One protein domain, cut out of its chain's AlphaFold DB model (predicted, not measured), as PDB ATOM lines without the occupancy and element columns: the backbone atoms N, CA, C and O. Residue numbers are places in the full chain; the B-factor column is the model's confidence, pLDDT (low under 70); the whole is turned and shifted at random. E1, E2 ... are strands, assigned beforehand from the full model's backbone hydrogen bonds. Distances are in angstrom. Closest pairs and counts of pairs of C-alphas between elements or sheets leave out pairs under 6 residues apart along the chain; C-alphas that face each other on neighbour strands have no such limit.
ATOM      1  N   TYR A 490     174.838 191.419 176.519       95.50
ATOM      2  CA  TYR A 490     174.746 192.776 177.072       95.50
ATOM      3  C   TYR A 490     175.906 193.083 178.012       95.50
ATOM      4  O   TYR A 490     176.477 192.180 178.632       95.50
ATOM      5  N   TYR A 491     176.248 194.366 178.118       94.31
ATOM      6  CA  TYR A 491     177.270 194.830 179.048       94.31
ATOM      7  C   TYR A 491     176.694 194.907 180.471       94.31
ATOM      8  O   TYR A 491     175.629 195.499 180.660       94.31
ATOM      9  N   PRO A 492     177.363 194.344 181.489       92.44
ATOM     10  CA  PRO A 492     176.942 194.489 182.872       92.44
ATOM     11  C   PRO A 492     177.351 195.862 183.416       92.44
ATOM     12  O   PRO A 492     178.484 196.311 183.228       92.44
ATOM     13  N   ASN A 493     176.473 196.497 184.191       91.00
ATOM     14  CA  ASN A 493     176.829 197.670 184.988       91.00
ATOM     15  C   ASN A 493     177.541 197.235 186.286       91.00
ATOM     16  O   ASN A 493     176.946 197.253 187.365       91.00
ATOM     17  N   LEU A 494     178.785 196.756 186.161       91.69
ATOM     18  CA  LEU A 494     179.561 196.160 187.256       91.69
ATOM     19  C   LEU A 494     180.520 197.158 187.920       91.69
ATOM     20  O   LEU A 494     181.318 197.814 187.245       91.69
ATOM     21  N   LEU A 495     180.494 197.173 189.254       93.06
ATOM     22  CA  LEU A 495     181.428 197.881 190.125       93.06
ATOM     23  C   LEU A 495     182.056 196.929 191.141       93.06
ATOM     24  O   LEU A 495     181.385 196.044 191.678       93.06
ATOM     25  N   VAL A 496     183.332 197.156 191.430       94.19
ATOM     26  CA  VAL A 496     184.104 196.410 192.419       94.19
ATOM     27  C   VAL A 496     184.657 197.365 193.468       94.19
ATOM     28  O   VAL A 496     185.404 198.287 193.138       94.19
ATOM     29  N   TYR A 497     184.300 197.122 194.727       93.31
ATOM     30  CA  TYR A 497     184.672 197.966 195.860       93.31
ATOM     31  C   TYR A 497     185.403 197.200 196.958       93.31
ATOM     32  O   TYR A 497     185.264 195.984 197.081       93.31
ATOM     33  N   ASP A 498     186.167 197.922 197.771       86.62
ATOM     34  CA  ASP A 498     186.688 197.411 199.035       86.62
ATOM     35  C   ASP A 498     185.628 197.485 200.155       86.62
ATOM     36  O   ASP A 498     184.463 197.848 199.941       86.62
ATOM     37  N   SER A 499     186.024 197.121 201.375       81.56
ATOM     38  CA  SER A 499     185.179 197.201 202.573       81.56
ATOM     39  C   SER A 499     184.820 198.640 202.982       81.56
ATOM     40  O   SER A 499     183.861 198.843 203.729       81.56
ATOM     41  N   LEU A 500     185.542 199.639 202.466       80.94
ATOM     42  CA  LEU A 500     185.353 201.071 202.701       80.94
ATOM     43  C   LEU A 500     184.590 201.765 201.559       80.94
ATOM     44  O   LEU A 500     184.390 202.976 201.608       80.94
ATOM     45  N   SER A 501     184.093 201.007 200.574       83.25
ATOM     46  CA  SER A 501     183.419 201.514 199.368       83.25
ATOM     47  C   SER A 501     184.315 202.310 198.407       83.25
ATOM     48  O   SER A 501     183.797 203.068 197.585       83.25
ATOM     49  N   ASN A 502     185.638 202.129 198.459       87.56
ATOM     50  CA  ASN A 502     186.547 202.666 197.449       87.56
ATOM     51  C   ASN A 502     186.618 201.735 196.236       87.56
ATOM     52  O   ASN A 502     186.640 200.510 196.376       87.56
ATOM     53  N   GLY A 503     186.689 202.326 195.041       91.12
ATOM     54  CA  GLY A 503     186.903 201.622 193.774       91.12
ATOM     55  C   GLY A 503     188.176 200.783 193.777       91.12
ATOM     56  O   GLY A 503     189.260 201.319 193.994       91.12
ATOM     57  N   ILE A 504     188.073 199.483 193.490       92.75
ATOM     58  CA  ILE A 504     189.259 198.631 193.347       92.75
ATOM     59  C   ILE A 504     189.741 198.682 191.904       92.75
ATOM     60  O   ILE A 504     189.107 198.114 191.015       92.75
ATOM     61  N   GLN A 505     190.902 199.292 191.678       93.56
ATOM     62  CA  GLN A 505     191.542 199.328 190.367       93.56
ATOM     63  C   GLN A 505     192.153 197.981 189.963       93.56
ATOM     64  O   GLN A 505     192.808 197.297 190.760       93.56
ATOM     65  N   ASN A 506     192.041 197.644 188.674       93.69
ATOM     66  CA  ASN A 506     192.657 196.465 188.072       93.69
ATOM     67  C   ASN A 506     192.251 195.165 188.792       93.69
ATOM     68  O   ASN A 506     193.091 194.275 188.969       93.69
ATOM     69  N   ALA A 507     191.014 195.072 189.283       95.44
ATOM     70  CA  ALA A 507     190.428 193.807 189.708       95.44
ATOM     71  C   ALA A 507     190.118 192.982 188.457       95.44
ATOM     72  O   ALA A 507     189.496 193.486 187.525       95.44
ATOM     73  N   GLN A 508     190.568 191.730 188.426       97.19
ATOM     74  CA  GLN A 508     190.324 190.833 187.304       97.19
ATOM     75  C   GLN A 508     188.904 190.280 187.391       97.19
ATOM     76  O   GLN A 508     188.529 189.679 188.399       97.19
ATOM     77  N   ILE A 509     188.143 190.449 186.316       97.44
ATOM     78  CA  ILE A 509     186.782 189.954 186.158       97.44
ATOM     79  C   ILE A 509     186.775 188.780 185.179       97.44
ATOM     80  O   ILE A 509     187.256 188.894 184.050       97.44
ATOM     81  N   THR A 510     186.194 187.665 185.606       97.25
ATOM     82  CA  THR A 510     186.017 186.441 184.807       97.25
ATOM     83  C   THR A 510     184.571 185.962 184.883       97.25
ATOM     84  O   THR A 510     183.877 186.277 185.850       97.25
ATOM     85  N   ALA A 511     184.130 185.177 183.900       96.69
ATOM     86  CA  ALA A 511     182.814 184.544 183.897       96.69
ATOM     87  C   ALA A 511     182.921 183.048 183.563       96.69
ATOM     88  O   ALA A 511     183.858 182.622 182.891       96.69
ATOM     89  N   ASN A 512     181.951 182.251 184.015       95.19
ATOM     90  CA  ASN A 512     181.853 180.821 183.680       95.19
ATOM     91  C   ASN A 512     181.222 180.542 182.299       95.19
ATOM     92  O   ASN A 512     181.153 179.389 181.877       95.19
ATOM     93  N   THR A 513     180.725 181.575 181.623       95.25
ATOM     94  CA  THR A 513     180.158 181.525 180.272       95.25
ATOM     95  C   THR A 513     181.156 182.063 179.244       95.25
ATOM     96  O   THR A 513     182.117 182.756 179.583       95.25
ATOM     97  N   THR A 514     180.933 181.759 177.962       95.44
ATOM     98  CA  THR A 514     181.692 182.386 176.872       95.44
ATOM     99  C   THR A 514     181.275 183.847 176.755       95.44
ATOM    100  O   THR A 514     180.194 184.146 176.254       95.44
ATOM    101  N   VAL A 515     182.138 184.749 177.209       96.12
ATOM    102  CA  VAL A 515     181.925 186.197 177.130       96.12
ATOM    103  C   VAL A 515     182.715 186.811 175.982       96.12
ATOM    104  O   VAL A 515     183.724 186.267 175.515       96.12
ATOM    105  N   LYS A 516     182.238 187.962 175.519       96.38
ATOM    106  CA  LYS A 516     182.829 188.713 174.410       96.38
ATOM    107  C   LYS A 516     183.303 190.077 174.880       96.38
ATOM    108  O   LYS A 516     182.805 190.584 175.878       96.38
ATOM    109  N   ASN A 517     184.258 190.664 174.172       95.19
ATOM    110  CA  ASN A 517     184.607 192.066 174.364       95.19
ATOM    111  C   ASN A 517     183.749 193.000 173.485       95.19
ATOM    112  O   ASN A 517     182.943 192.535 172.676       95.19
ATOM    113  N   GLY A 518     183.956 194.315 173.582       92.44
ATOM    114  CA  GLY A 518     183.257 195.335 172.787       92.44
ATOM    115  C   GLY A 518     183.571 195.329 171.282       92.44
ATOM    116  O   GLY A 518     183.082 196.202 170.568       92.44
ATOM    117  N   TYR A 519     184.372 194.371 170.800       92.94
ATOM    118  CA  TYR A 519     184.594 194.061 169.380       92.94
ATOM    119  C   TYR A 519     184.042 192.677 168.990       92.94
ATOM    120  O   TYR A 519     184.367 192.153 167.928       92.94
ATOM    121  N   GLY A 520     183.275 192.027 169.871       94.19
ATOM    122  CA  GLY A 520     182.686 190.709 169.630       94.19
ATOM    123  C   GLY A 520     183.645 189.522 169.711       94.19
ATOM    124  O   GLY A 520     183.227 188.375 169.500       94.19
ATOM    125  N   LYS A 521     184.911 189.763 170.067       95.44
ATOM    126  CA  LYS A 521     185.925 188.717 170.219       95.44
ATOM    127  C   LYS A 521     185.769 188.029 171.568       95.44
ATOM    128  O   LYS A 521     185.541 188.689 172.579       95.44
ATOM    129  N   ASN A 522     185.907 186.706 171.584       96.19
ATOM    130  CA  ASN A 522     185.890 185.943 172.830       96.19
ATOM    131  C   ASN A 522     187.090 186.345 173.696       96.19
ATOM    132  O   ASN A 522     188.209 186.456 173.195       96.19
ATOM    133  N   GLN A 523     186.855 186.542 174.989       96.06
ATOM    134  CA  GLN A 523     187.880 186.960 175.940       96.06
ATOM    135  C   GLN A 523     187.563 186.369 177.312       96.06
ATOM    136  O   GLN A 523     186.403 186.213 177.665       96.06
ATOM    137  N   THR A 524     188.579 185.994 178.085       95.88
ATOM    138  CA  THR A 524     188.390 185.270 179.357       95.88
ATOM    139  C   THR A 524     188.586 186.147 180.587       95.88
ATOM    140  O   THR A 524     188.284 185.724 181.700       95.88
ATOM    141  N   SER A 525     189.131 187.351 180.426       95.88
ATOM    142  CA  SER A 525     189.465 188.239 181.536       95.88
ATOM    143  C   SER A 525     189.334 189.699 181.143       95.88
ATOM    144  O   SER A 525     189.697 190.092 180.036       95.88
ATOM    145  N   PHE A 526     188.823 190.484 182.079       96.56
ATOM    146  CA  PHE A 526     188.592 191.919 181.965       96.56
ATOM    147  C   PHE A 526     189.039 192.584 183.262       96.56
ATOM    148  O   PHE A 526     189.249 191.892 184.257       96.56
ATOM    149  N   TYR A 527     189.200 193.900 183.270       95.12
ATOM    150  CA  TYR A 527     189.769 194.607 184.411       95.12
ATOM    151  C   TYR A 527     188.963 195.847 184.760       95.12
ATOM    152  O   TYR A 527     188.431 196.516 183.884       95.12
ATOM    153  N   THR A 528     188.868 196.166 186.043       94.00
ATOM    154  CA  THR A 528     188.241 197.416 186.479       94.00
ATOM    155  C   THR A 528     189.164 198.623 186.313       94.00
ATOM    156  O   THR A 528     190.384 198.514 186.463       94.00
ATOM    157  N   ASP A 529     188.571 199.782 186.039       91.00
ATOM    158  CA  ASP A 529     189.242 201.083 186.018       91.00
ATOM    159  C   ASP A 529     189.592 201.586 187.436       91.00
ATOM    160  O   ASP A 529     189.395 200.893 188.435       91.00
ATOM    161  N   ASN A 530     190.118 202.809 187.546       89.38
ATOM    162  CA  ASN A 530     190.486 203.429 188.828       89.38
ATOM    163  C   ASN A 530     189.306 203.674 189.789       89.38
ATOM    164  O   ASN A 530     189.533 203.861 190.981       89.38
ATOM    165  N   SER A 531     188.069 203.660 189.295       89.56
ATOM    166  CA  SER A 531     186.844 203.795 190.085       89.56
ATOM    167  C   SER A 531     186.233 202.445 190.471       89.56
ATOM    168  O   SER A 531     185.216 202.398 191.162       89.56
ATOM    169  N   GLY A 532     186.853 201.335 190.057       90.56
ATOM    170  CA  GLY A 532     186.325 199.991 190.262       90.56
ATOM    171  C   GLY A 532     185.268 199.584 189.236       90.56
ATOM    172  O   GLY A 532     184.653 198.530 189.393       90.56
ATOM    173  N   LYS A 533     185.037 200.370 188.181       91.00
ATOM    174  CA  LYS A 533     184.051 200.062 187.139       91.00
ATOM    175  C   LYS A 533     184.672 199.139 186.095       91.00
ATOM    176  O   LYS A 533     185.798 199.351 185.665       91.00
ATOM    177  N   LEU A 534     183.933 198.125 185.642       86.50
ATOM    178  CA  LEU A 534     184.388 197.241 184.552       86.50
ATOM    179  C   LEU A 534     184.429 197.943 183.183       86.50
ATOM    180  O   LEU A 534     185.014 197.451 182.224       86.50
ATOM    181  N   TYR A 535     183.775 199.090 183.084       78.06
ATOM    182  CA  TYR A 535     183.643 199.835 181.851       78.06
ATOM    183  C   TYR A 535     184.601 201.021 181.847       78.06
ATOM    184  O   TYR A 535     184.430 201.940 182.643       78.06
ATOM    185  N   ASP A 536     185.531 201.023 180.898       69.44
ATOM    186  CA  ASP A 536     186.440 202.135 180.626       69.44
ATOM    187  C   ASP A 536     186.036 202.816 179.306       69.44
ATOM    188  O   ASP A 536     186.028 202.175 178.246       69.44
ATOM    189  N   SER A 537     185.661 204.099 179.367       64.75
ATOM    190  CA  SER A 537     185.262 204.913 178.212       64.75
ATOM    191  C   SER A 537     186.472 205.205 177.317       64.75
ATOM    192  O   SER A 537     187.051 206.285 177.356       64.75
ATOM    193  N   GLY A 538     186.876 204.223 176.519       71.88
ATOM    194  CA  GLY A 538     188.008 204.337 175.599       71.88
ATOM    195  C   GLY A 538     188.605 202.992 175.200       71.88
ATOM    196  O   GLY A 538     189.138 202.858 174.102       71.88
ATOM    197  N   ASN A 539     188.448 201.958 176.034       85.62
ATOM    198  CA  ASN A 539     188.999 200.634 175.765       85.62
ATOM    199  C   ASN A 539     187.907 199.577 175.557       85.62
ATOM    200  O   ASN A 539     187.611 198.776 176.444       85.62
ATOM    201  N   ARG A 540     187.353 199.512 174.340       89.25
ATOM    202  CA  ARG A 540     186.333 198.511 173.967       89.25
ATOM    203  C   ARG A 540     186.801 197.064 174.133       89.25
ATOM    204  O   ARG A 540     185.979 196.179 174.356       89.25
ATOM    205  N   SER A 541     188.110 196.795 174.080       92.12
ATOM    206  CA  SER A 541     188.632 195.443 174.344       92.12
ATOM    207  C   SER A 541     188.422 195.005 175.800       92.12
ATOM    208  O   SER A 541     188.422 193.814 176.093       92.12
ATOM    209  N   ASN A 542     188.165 195.953 176.701       92.81
ATOM    210  CA  ASN A 542     187.868 195.707 178.103       92.81
ATOM    211  C   ASN A 542     186.359 195.742 178.426       92.81
ATOM    212  O   ASN A 542     185.969 195.642 179.585       92.81
ATOM    213  N   TRP A 543     185.482 195.857 177.425       92.56
ATOM    214  CA  TRP A 543     184.036 195.859 177.655       92.56
ATOM    215  C   TRP A 543     183.493 194.436 177.650       92.56
ATOM    216  O   TRP A 543     183.307 193.855 176.587       92.56
ATOM    217  N   MET A 544     183.235 193.869 178.826       94.56
ATOM    218  CA  MET A 544     182.649 192.531 178.937       94.56
ATOM    219  C   MET A 544     181.191 192.527 178.471       94.56
ATOM    220  O   MET A 544     180.363 193.224 179.045       94.56
ATOM    221  N   ALA A 545     180.858 191.687 177.498       95.81
ATOM    222  CA  ALA A 545     179.497 191.375 177.083       95.81
ATOM    223  C   ALA A 545     179.156 189.928 177.459       95.81
ATOM    224  O   ALA A 545     179.856 188.988 177.070       95.81
ATOM    225  N   LEU A 546     178.075 189.759 178.217       96.38
ATOM    226  CA  LEU A 546     177.620 188.467 178.722       96.38
ATOM    227  C   LEU A 546     176.440 187.960 177.905       96.38
ATOM    228  O   LEU A 546     175.549 188.763 177.618       96.38
ATOM    229  N   PRO A 547     176.373 186.656 177.604       97.56
ATOM    230  CA  PRO A 547     175.251 186.103 176.863       97.56
ATOM    231  C   PRO A 547     173.972 186.116 177.715       97.56
ATOM    232  O   PRO A 547     173.976 185.638 178.847       97.56
ATOM    233  N   GLU A 548     172.872 186.636 177.166       96.75
ATOM    234  CA  GLU A 548     171.510 186.478 177.706       96.75
ATOM    235  C   GLU A 548     170.947 185.134 177.244       96.75
ATOM    236  O   GLU A 548     170.592 184.273 178.047       96.75
ATOM    237  N   LYS A 549     170.874 184.943 175.925       96.12
ATOM    238  CA  LYS A 549     170.271 183.758 175.314       96.12
ATOM    239  C   LYS A 549     170.837 183.473 173.934       96.12
ATOM    240  O   LYS A 549     171.243 184.389 173.214       96.12
ATOM    241  N   ARG A 550     170.776 182.200 173.555       95.44
ATOM    242  CA  ARG A 550     170.971 181.691 172.200       95.44
ATOM    243  C   ARG A 550     169.637 181.170 171.692       95.44
ATOM    244  O   ARG A 550     168.992 180.372 172.366       95.44
ATOM    245  N   VAL A 551     169.237 181.621 170.515       93.25
ATOM    246  CA  VAL A 551     168.025 181.171 169.836       93.25
ATOM    247  C   VAL A 551     168.443 180.454 168.568       93.25
ATOM    248  O   VAL A 551     169.249 180.971 167.795       93.25
ATOM    249  N   ASP A 552     167.904 179.263 168.371       90.19
ATOM    250  CA  ASP A 552     167.970 178.518 167.123       90.19
ATOM    251  C   ASP A 552     166.618 177.835 166.872       90.19
ATOM    252  O   ASP A 552     165.647 178.052 167.599       90.19
ATOM    253  N   TYR A 553     166.520 177.024 165.826       83.25
ATOM    254  CA  TYR A 553     165.267 176.340 165.505       83.25
ATOM    255  C   TYR A 553     164.857 175.266 166.513       83.25
ATOM    256  O   TYR A 553     163.682 174.914 166.590       83.25
ATOM    257  N   SER A 554     165.808 174.732 167.285       86.75
ATOM    258  CA  SER A 554     165.504 173.760 168.337       86.75
ATOM    259  C   SER A 554     164.888 174.420 169.573       86.75
ATOM    260  O   SER A 554     164.237 173.744 170.369       86.75
ATOM    261  N   GLY A 555     165.052 175.739 169.719       90.50
ATOM    262  CA  GLY A 555     164.434 176.532 170.769       90.50
ATOM    263  C   GLY A 555     165.334 177.656 171.274       90.50
ATOM    264  O   GLY A 555     166.234 178.147 170.595       90.50
ATOM    265  N   THR A 556     165.061 178.092 172.501       94.56
ATOM    266  CA  THR A 556     165.825 179.145 173.181       94.56
ATOM    267  C   THR A 556     166.578 178.562 174.371       94.56
ATOM    268  O   THR A 556     165.978 177.955 175.253       94.56
ATOM    269  N   ILE A 557     167.886 178.803 174.425       95.62
ATOM    270  CA  ILE A 557     168.753 178.519 175.571       95.62
ATOM    271  C   ILE A 557     169.042 179.848 176.265       95.62
ATOM    272  O   ILE A 557     169.582 180.753 175.638       95.62
ATOM    273  N   THR A 558     168.705 179.970 177.548       96.75
ATOM    274  CA  THR A 558     169.011 181.162 178.364       96.75
ATOM    275  C   THR A 558     170.220 180.884 179.254       96.75
ATOM    276  O   THR A 558     170.373 179.768 179.751       96.75
ATOM    277  N   TYR A 559     171.074 181.883 179.461       95.56
ATOM    278  CA  TYR A 559     172.309 181.764 180.228       95.56
ATOM    279  C   TYR A 559     172.220 182.528 181.550       95.56
ATOM    280  O   TYR A 559     171.841 183.695 181.593       95.56
ATOM    281  N   ASN A 560     172.661 181.875 182.625       93.25
ATOM    282  CA  ASN A 560     173.005 182.529 183.883       93.25
ATOM    283  C   ASN A 560     174.529 182.547 183.993       93.25
ATOM    284  O   ASN A 560     175.168 181.493 183.929       93.25
ATOM    285  N   SER A 561     175.108 183.733 184.147       93.56
ATOM    286  CA  SER A 561     176.555 183.910 184.209       93.56
ATOM    287  C   SER A 561     176.991 184.115 185.656       93.56
ATOM    288  O   SER A 561     176.538 185.040 186.321       93.56
ATOM    289  N   SER A 562     177.881 183.257 186.149       94.69
ATOM    290  CA  SER A 562     178.615 183.485 187.392       94.69
ATOM    291  C   SER A 562     179.814 184.370 187.079       94.69
ATOM    292  O   SER A 562     180.710 183.942 186.349       94.69
ATOM    293  N   ILE A 563     179.806 185.598 187.590       95.81
ATOM    294  CA  ILE A 563     180.918 186.540 187.478       95.81
ATOM    295  C   ILE A 563     181.731 186.496 188.756       95.81
ATOM    296  O   ILE A 563     181.171 186.602 189.843       95.81
ATOM    297  N   THR A 564     183.048 186.426 188.606       96.19
ATOM    298  CA  THR A 564     184.015 186.510 189.699       96.19
ATOM    299  C   THR A 564     184.902 187.725 189.495       96.19
ATOM    300  O   THR A 564     185.531 187.849 188.444       96.19
ATOM    301  N   ALA A 565     184.982 188.581 190.511       96.62
ATOM    302  CA  ALA A 565     185.988 189.627 190.620       96.62
ATOM    303  C   ALA A 565     187.095 189.161 191.571       96.62
ATOM    304  O   ALA A 565     186.801 188.597 192.626       96.62
ATOM    305  N   SER A 566     188.358 189.383 191.213       95.69
ATOM    306  CA  SER A 566     189.505 188.951 192.016       95.69
ATOM    307  C   SER A 566     190.650 189.964 192.015       95.69
ATOM    308  O   SER A 566     190.923 190.626 191.012       95.69
ATOM    309  N   LYS A 567     191.324 190.100 193.160       94.38
ATOM    310  CA  LYS A 567     192.494 190.964 193.347       94.38
ATOM    311  C   LYS A 567     193.335 190.455 194.516       94.38
ATOM    312  O   LYS A 567     192.798 190.175 195.581       94.38
ATOM    313  N   SER A 568     194.651 190.338 194.327       90.56
ATOM    314  CA  SER A 568     195.607 190.006 195.401       90.56
ATOM    315  C   SER A 568     195.221 188.773 196.239       90.56
ATOM    316  O   SER A 568     195.307 188.802 197.461       90.56
ATOM    317  N   GLY A 569     194.747 187.702 195.592       87.25
ATOM    318  CA  GLY A 569     194.338 186.456 196.262       87.25
ATOM    319  C   GLY A 569     192.937 186.467 196.886       87.25
ATOM    320  O   GLY A 569     192.472 185.422 197.331       87.25
ATOM    321  N   HIS A 570     192.242 187.603 196.866       90.62
ATOM    322  CA  HIS A 570     190.870 187.747 197.340       90.62
ATOM    323  C   HIS A 570     189.906 187.749 196.151       90.62
ATOM    324  O   HIS A 570     190.234 188.260 195.076       90.62
ATOM    325  N   SER A 571     188.712 187.182 196.325       92.88
ATOM    326  CA  SER A 571     187.703 187.124 195.267       92.88
ATOM    327  C   SER A 571     186.283 187.155 195.809       92.88
ATOM    328  O   SER A 571     186.022 186.642 196.895       92.88
ATOM    329  N   ASN A 572     185.361 187.678 195.009       92.69
ATOM    330  CA  ASN A 572     183.929 187.607 195.259       92.69
ATOM    331  C   ASN A 572     183.202 187.266 193.956       92.69
ATOM    332  O   ASN A 572     183.612 187.714 192.881       92.69
ATOM    333  N   SER A 573     182.131 186.481 194.054       91.88
ATOM    334  CA  SER A 573     181.374 186.005 192.903       91.88
ATOM    335  C   SER A 573     179.880 186.202 193.097       91.88
ATOM    336  O   SER A 573     179.356 186.082 194.201       91.88
ATOM    337  N   THR A 574     179.179 186.448 191.998       92.50
ATOM    338  CA  THR A 574     177.719 186.507 191.973       92.50
ATOM    339  C   THR A 574     177.188 185.910 190.678       92.50
ATOM    340  O   THR A 574     177.858 185.942 189.647       92.50
ATOM    341  N   VAL A 575     175.976 185.364 190.729       92.00
ATOM    342  CA  VAL A 575     175.275 184.870 189.544       92.00
ATOM    343  C   VAL A 575     174.336 185.957 189.050       92.00
ATOM    344  O   VAL A 575     173.528 186.485 189.811       92.00
ATOM    345  N   ILE A 576     174.430 186.269 187.763       91.00
ATOM    346  CA  ILE A 576     173.594 187.257 187.091       91.00
ATOM    347  C   ILE A 576     172.887 186.643 185.889       91.00
ATOM    348  O   ILE A 576     173.414 185.756 185.211       91.00
ATOM    349  N   ALA A 577     171.698 187.162 185.613       91.69
ATOM    350  CA  ALA A 577     170.930 186.864 184.415       91.69
ATOM    351  C   ALA A 577     170.900 188.132 183.548       91.69
ATOM    352  O   ALA A 577     170.157 189.063 183.878       91.69
ATOM    353  N   PRO A 578     171.729 188.224 182.490       93.19
ATOM    354  CA  PRO A 578     171.650 189.330 181.542       93.19
ATOM    355  C   PRO A 578     170.251 189.404 180.926       93.19
ATOM    356  O   PRO A 578     169.572 188.389 180.792       93.19
ATOM    357  N   SER A 579     169.813 190.605 180.552       91.69
ATOM    358  CA  SER A 579     168.474 190.830 180.006       91.69
ATOM    359  C   SER A 579     168.497 191.909 178.934       91.69
ATOM    360  O   SER A 579     169.264 192.863 179.046       91.69
ATOM    361  N   SER A 580     167.581 191.832 177.966       91.12
ATOM    362  CA  SER A 580     167.332 192.906 176.993       91.12
ATOM    363  C   SER A 580     167.078 194.292 177.596       91.12
ATOM    364  O   SER A 580     167.353 195.299 176.949       91.12
ATOM    365  N   LYS A 581     166.645 194.373 178.861       91.19
ATOM    366  CA  LYS A 581     166.521 195.640 179.609       91.19
ATOM    367  C   LYS A 581     167.861 196.333 179.893       91.19
ATOM    368  O   LYS A 581     167.863 197.459 180.372       91.19
ATOM    369  N   TRP A 582     168.983 195.649 179.680       92.31
ATOM    370  CA  TRP A 582     170.331 196.204 179.839       92.31
ATOM    371  C   TRP A 582     170.852 196.851 178.559       92.31
ATOM    372  O   TRP A 582     171.950 197.406 178.573       92.31
ATOM    373  N   TYR A 583     170.098 196.778 177.455       93.62
ATOM    374  CA  TYR A 583     170.420 197.559 176.272       93.62
ATOM    375  C   TYR A 583     170.608 199.030 176.653       93.62
ATOM    376  O   TYR A 583     169.764 199.619 177.326       93.62
ATOM    377  N   SER A 584     171.710 199.618 176.197       91.06
ATOM    378  CA  SER A 584     171.941 201.047 176.312       91.06
ATOM    379  C   SER A 584     172.205 201.654 174.934       91.06
ATOM    380  O   SER A 584     173.198 201.276 174.303       91.06
ATOM    381  N   PRO A 585     171.391 202.640 174.499       88.19
ATOM    382  CA  PRO A 585     171.675 203.444 173.311       88.19
ATOM    383  C   PRO A 585     173.029 204.151 173.392       88.19
ATOM    384  O   PRO A 585     173.678 204.376 172.379       88.19
ATOM    385  N   ASN A 586     173.466 204.491 174.608       86.19
ATOM    386  CA  ASN A 586     174.787 205.038 174.864       86.19
ATOM    387  C   ASN A 586     175.569 204.072 175.769       86.19
ATOM    388  O   ASN A 586     175.401 204.122 176.992       86.19
ATOM    389  N   PRO A 587     176.467 203.239 175.214       78.44
ATOM    390  CA  PRO A 587     177.279 202.308 175.995       78.44
ATOM    391  C   PRO A 587     178.076 202.974 177.127       78.44
ATOM    392  O   PRO A 587     178.344 202.324 178.135       78.44
ATOM    393  N   ALA A 588     178.414 204.268 177.019       72.75
ATOM    394  CA  ALA A 588     179.107 205.000 178.084       72.75
ATOM    395  C   ALA A 588     178.234 205.205 179.332       72.75
ATOM    396  O   ALA A 588     178.739 205.280 180.457       72.75
ATOM    397  N   SER A 589     176.917 205.227 179.139       80.69
ATOM    398  CA  SER A 589     175.898 205.317 180.177       80.69
ATOM    399  C   SER A 589     175.112 204.007 180.241       80.69
ATOM    400  O   SER A 589     173.960 203.938 179.813       80.69
ATOM    401  N   LEU A 590     175.755 202.949 180.742       81.88
ATOM    402  CA  LEU A 590     175.142 201.626 180.888       81.88
ATOM    403  C   LEU A 590     173.797 201.698 181.626       81.88
ATOM    404  O   LEU A 590     173.693 202.298 182.698       81.88
ATOM    405  N   GLN A 591     172.787 201.054 181.046       74.06
ATOM    406  CA  GLN A 591     171.465 200.891 181.642       74.06
ATOM    407  C   GLN A 591     171.368 199.555 182.389       74.06
ATOM    408  O   GLN A 591     172.229 198.683 182.270       74.06
ATOM    409  N   GLY A 592     170.301 199.396 183.167       71.62
ATOM    410  CA  GLY A 592     170.016 198.168 183.898       71.62
ATOM    411  C   GLY A 592     170.582 198.132 185.317       71.62
ATOM    412  O   GLY A 592     171.078 199.121 185.864       71.62
ATOM    413  N   THR A 593     170.448 196.964 185.941       77.62
ATOM    414  CA  THR A 593     170.748 196.757 187.359       77.62
ATOM    415  C   THR A 593     172.234 196.957 187.641       77.62
ATOM    416  O   THR A 593     173.090 196.295 187.057       77.62
ATOM    417  N   LYS A 594     172.540 197.853 188.582       87.12
ATOM    418  CA  LYS A 594     173.892 198.059 189.102       87.12
ATOM    419  C   LYS A 594     174.329 196.831 189.905       87.12
ATOM    420  O   LYS A 594     173.700 196.494 190.905       87.12
ATOM    421  N   ILE A 595     175.418 196.190 189.490       88.56
ATOM    422  CA  ILE A 595     176.002 195.024 190.162       88.56
ATOM    423  C   ILE A 595     177.213 195.501 190.959       88.56
ATOM    424  O   ILE A 595     178.114 196.129 190.407       88.56
ATOM    425  N   VAL A 596     177.241 195.200 192.256       89.94
ATOM    426  CA  VAL A 596     178.337 195.587 193.152       89.94
ATOM    427  C   VAL A 596     178.959 194.334 193.757       89.94
ATOM    428  O   VAL A 596     178.264 193.543 194.395       89.94
ATOM    429  N   LEU A 597     180.266 194.160 193.561       90.25
ATOM    430  CA  LEU A 597     181.068 193.113 194.188       90.25
ATOM    431  C   LEU A 597     182.049 193.746 195.173       90.25
ATOM    432  O   LEU A 597     182.819 194.625 194.802       90.25
ATOM    433  N   SER A 598     182.045 193.286 196.421       89.56
ATOM    434  CA  SER A 598     183.007 193.745 197.428       89.56
ATOM    435  C   SER A 598     184.131 192.726 197.600       89.56
ATOM    436  O   SER A 598     183.836 191.550 197.814       89.56
ATOM    437  N   ILE A 599     185.393 193.151 197.511       87.50
ATOM    438  CA  ILE A 599     186.575 192.311 197.753       87.50
ATOM    439  C   ILE A 599     187.371 192.929 198.900       87.50
ATOM    440  O   ILE A 599     187.697 194.111 198.861       87.50
TER     441      ILE A 599
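This is residues 490 to 599 of the 758 residues of the protein "Probable pectate lyase C" of Methanosarcina sp. Ant1 (UniProt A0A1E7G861). With little regular structure, this is a small sandwich, antiparallel sheet E2-E5-E6 face to face with parallel sheet E1-E7; the E3-E4 hairpin makes an arm, and its residues 551 to 556 stick out. The printed part has 110 residues, with no named helix and seven strands, E1 to E7 along the chain; the class is all strand, with 39 residues in named elements. It is compact, with a radius of gyration of the C-alphas of 13.7 A, yet elongated, 48 by 27 by 23 A.

Start at inner strand E5, residues 561 to 567. Antiparallel E2, residues 508 to 511, has O 510 2.9 A from N 564; E6, residues 570 to 576, forms a hairpin with E5, N 565 to O 572 2.9 A. Across the sandwich, look at E7, residues 594 to 598: its closest C-alpha to E6 is Leu 597, 6.3 A from Asn 572. E1, residues 493 to 497, is parallel to E7, N 495 to O 595 2.8 A. E3, residues 546 to 552, and E4, residues 555 to 558, form a hairpin, N 550 to O 557 2.8 A; E4 runs on into E5 at 26 degrees.

Find C-alpha 493 at (176.829, 197.670, 184.988), where E1 begins, and C-alpha 598 at (183.007, 193.745, 197.428), where E7 ends. E6 runs 20.1 A, E5 19.7 A, E3 18.1 A.

The farthest C-alphas, of Leu 500 and Tyr 553, are 49.0 A apart. The printed part has no cut; links E2 to E3 and E6 to E7 are long. Residues 536 to 537 have pLDDT under 70.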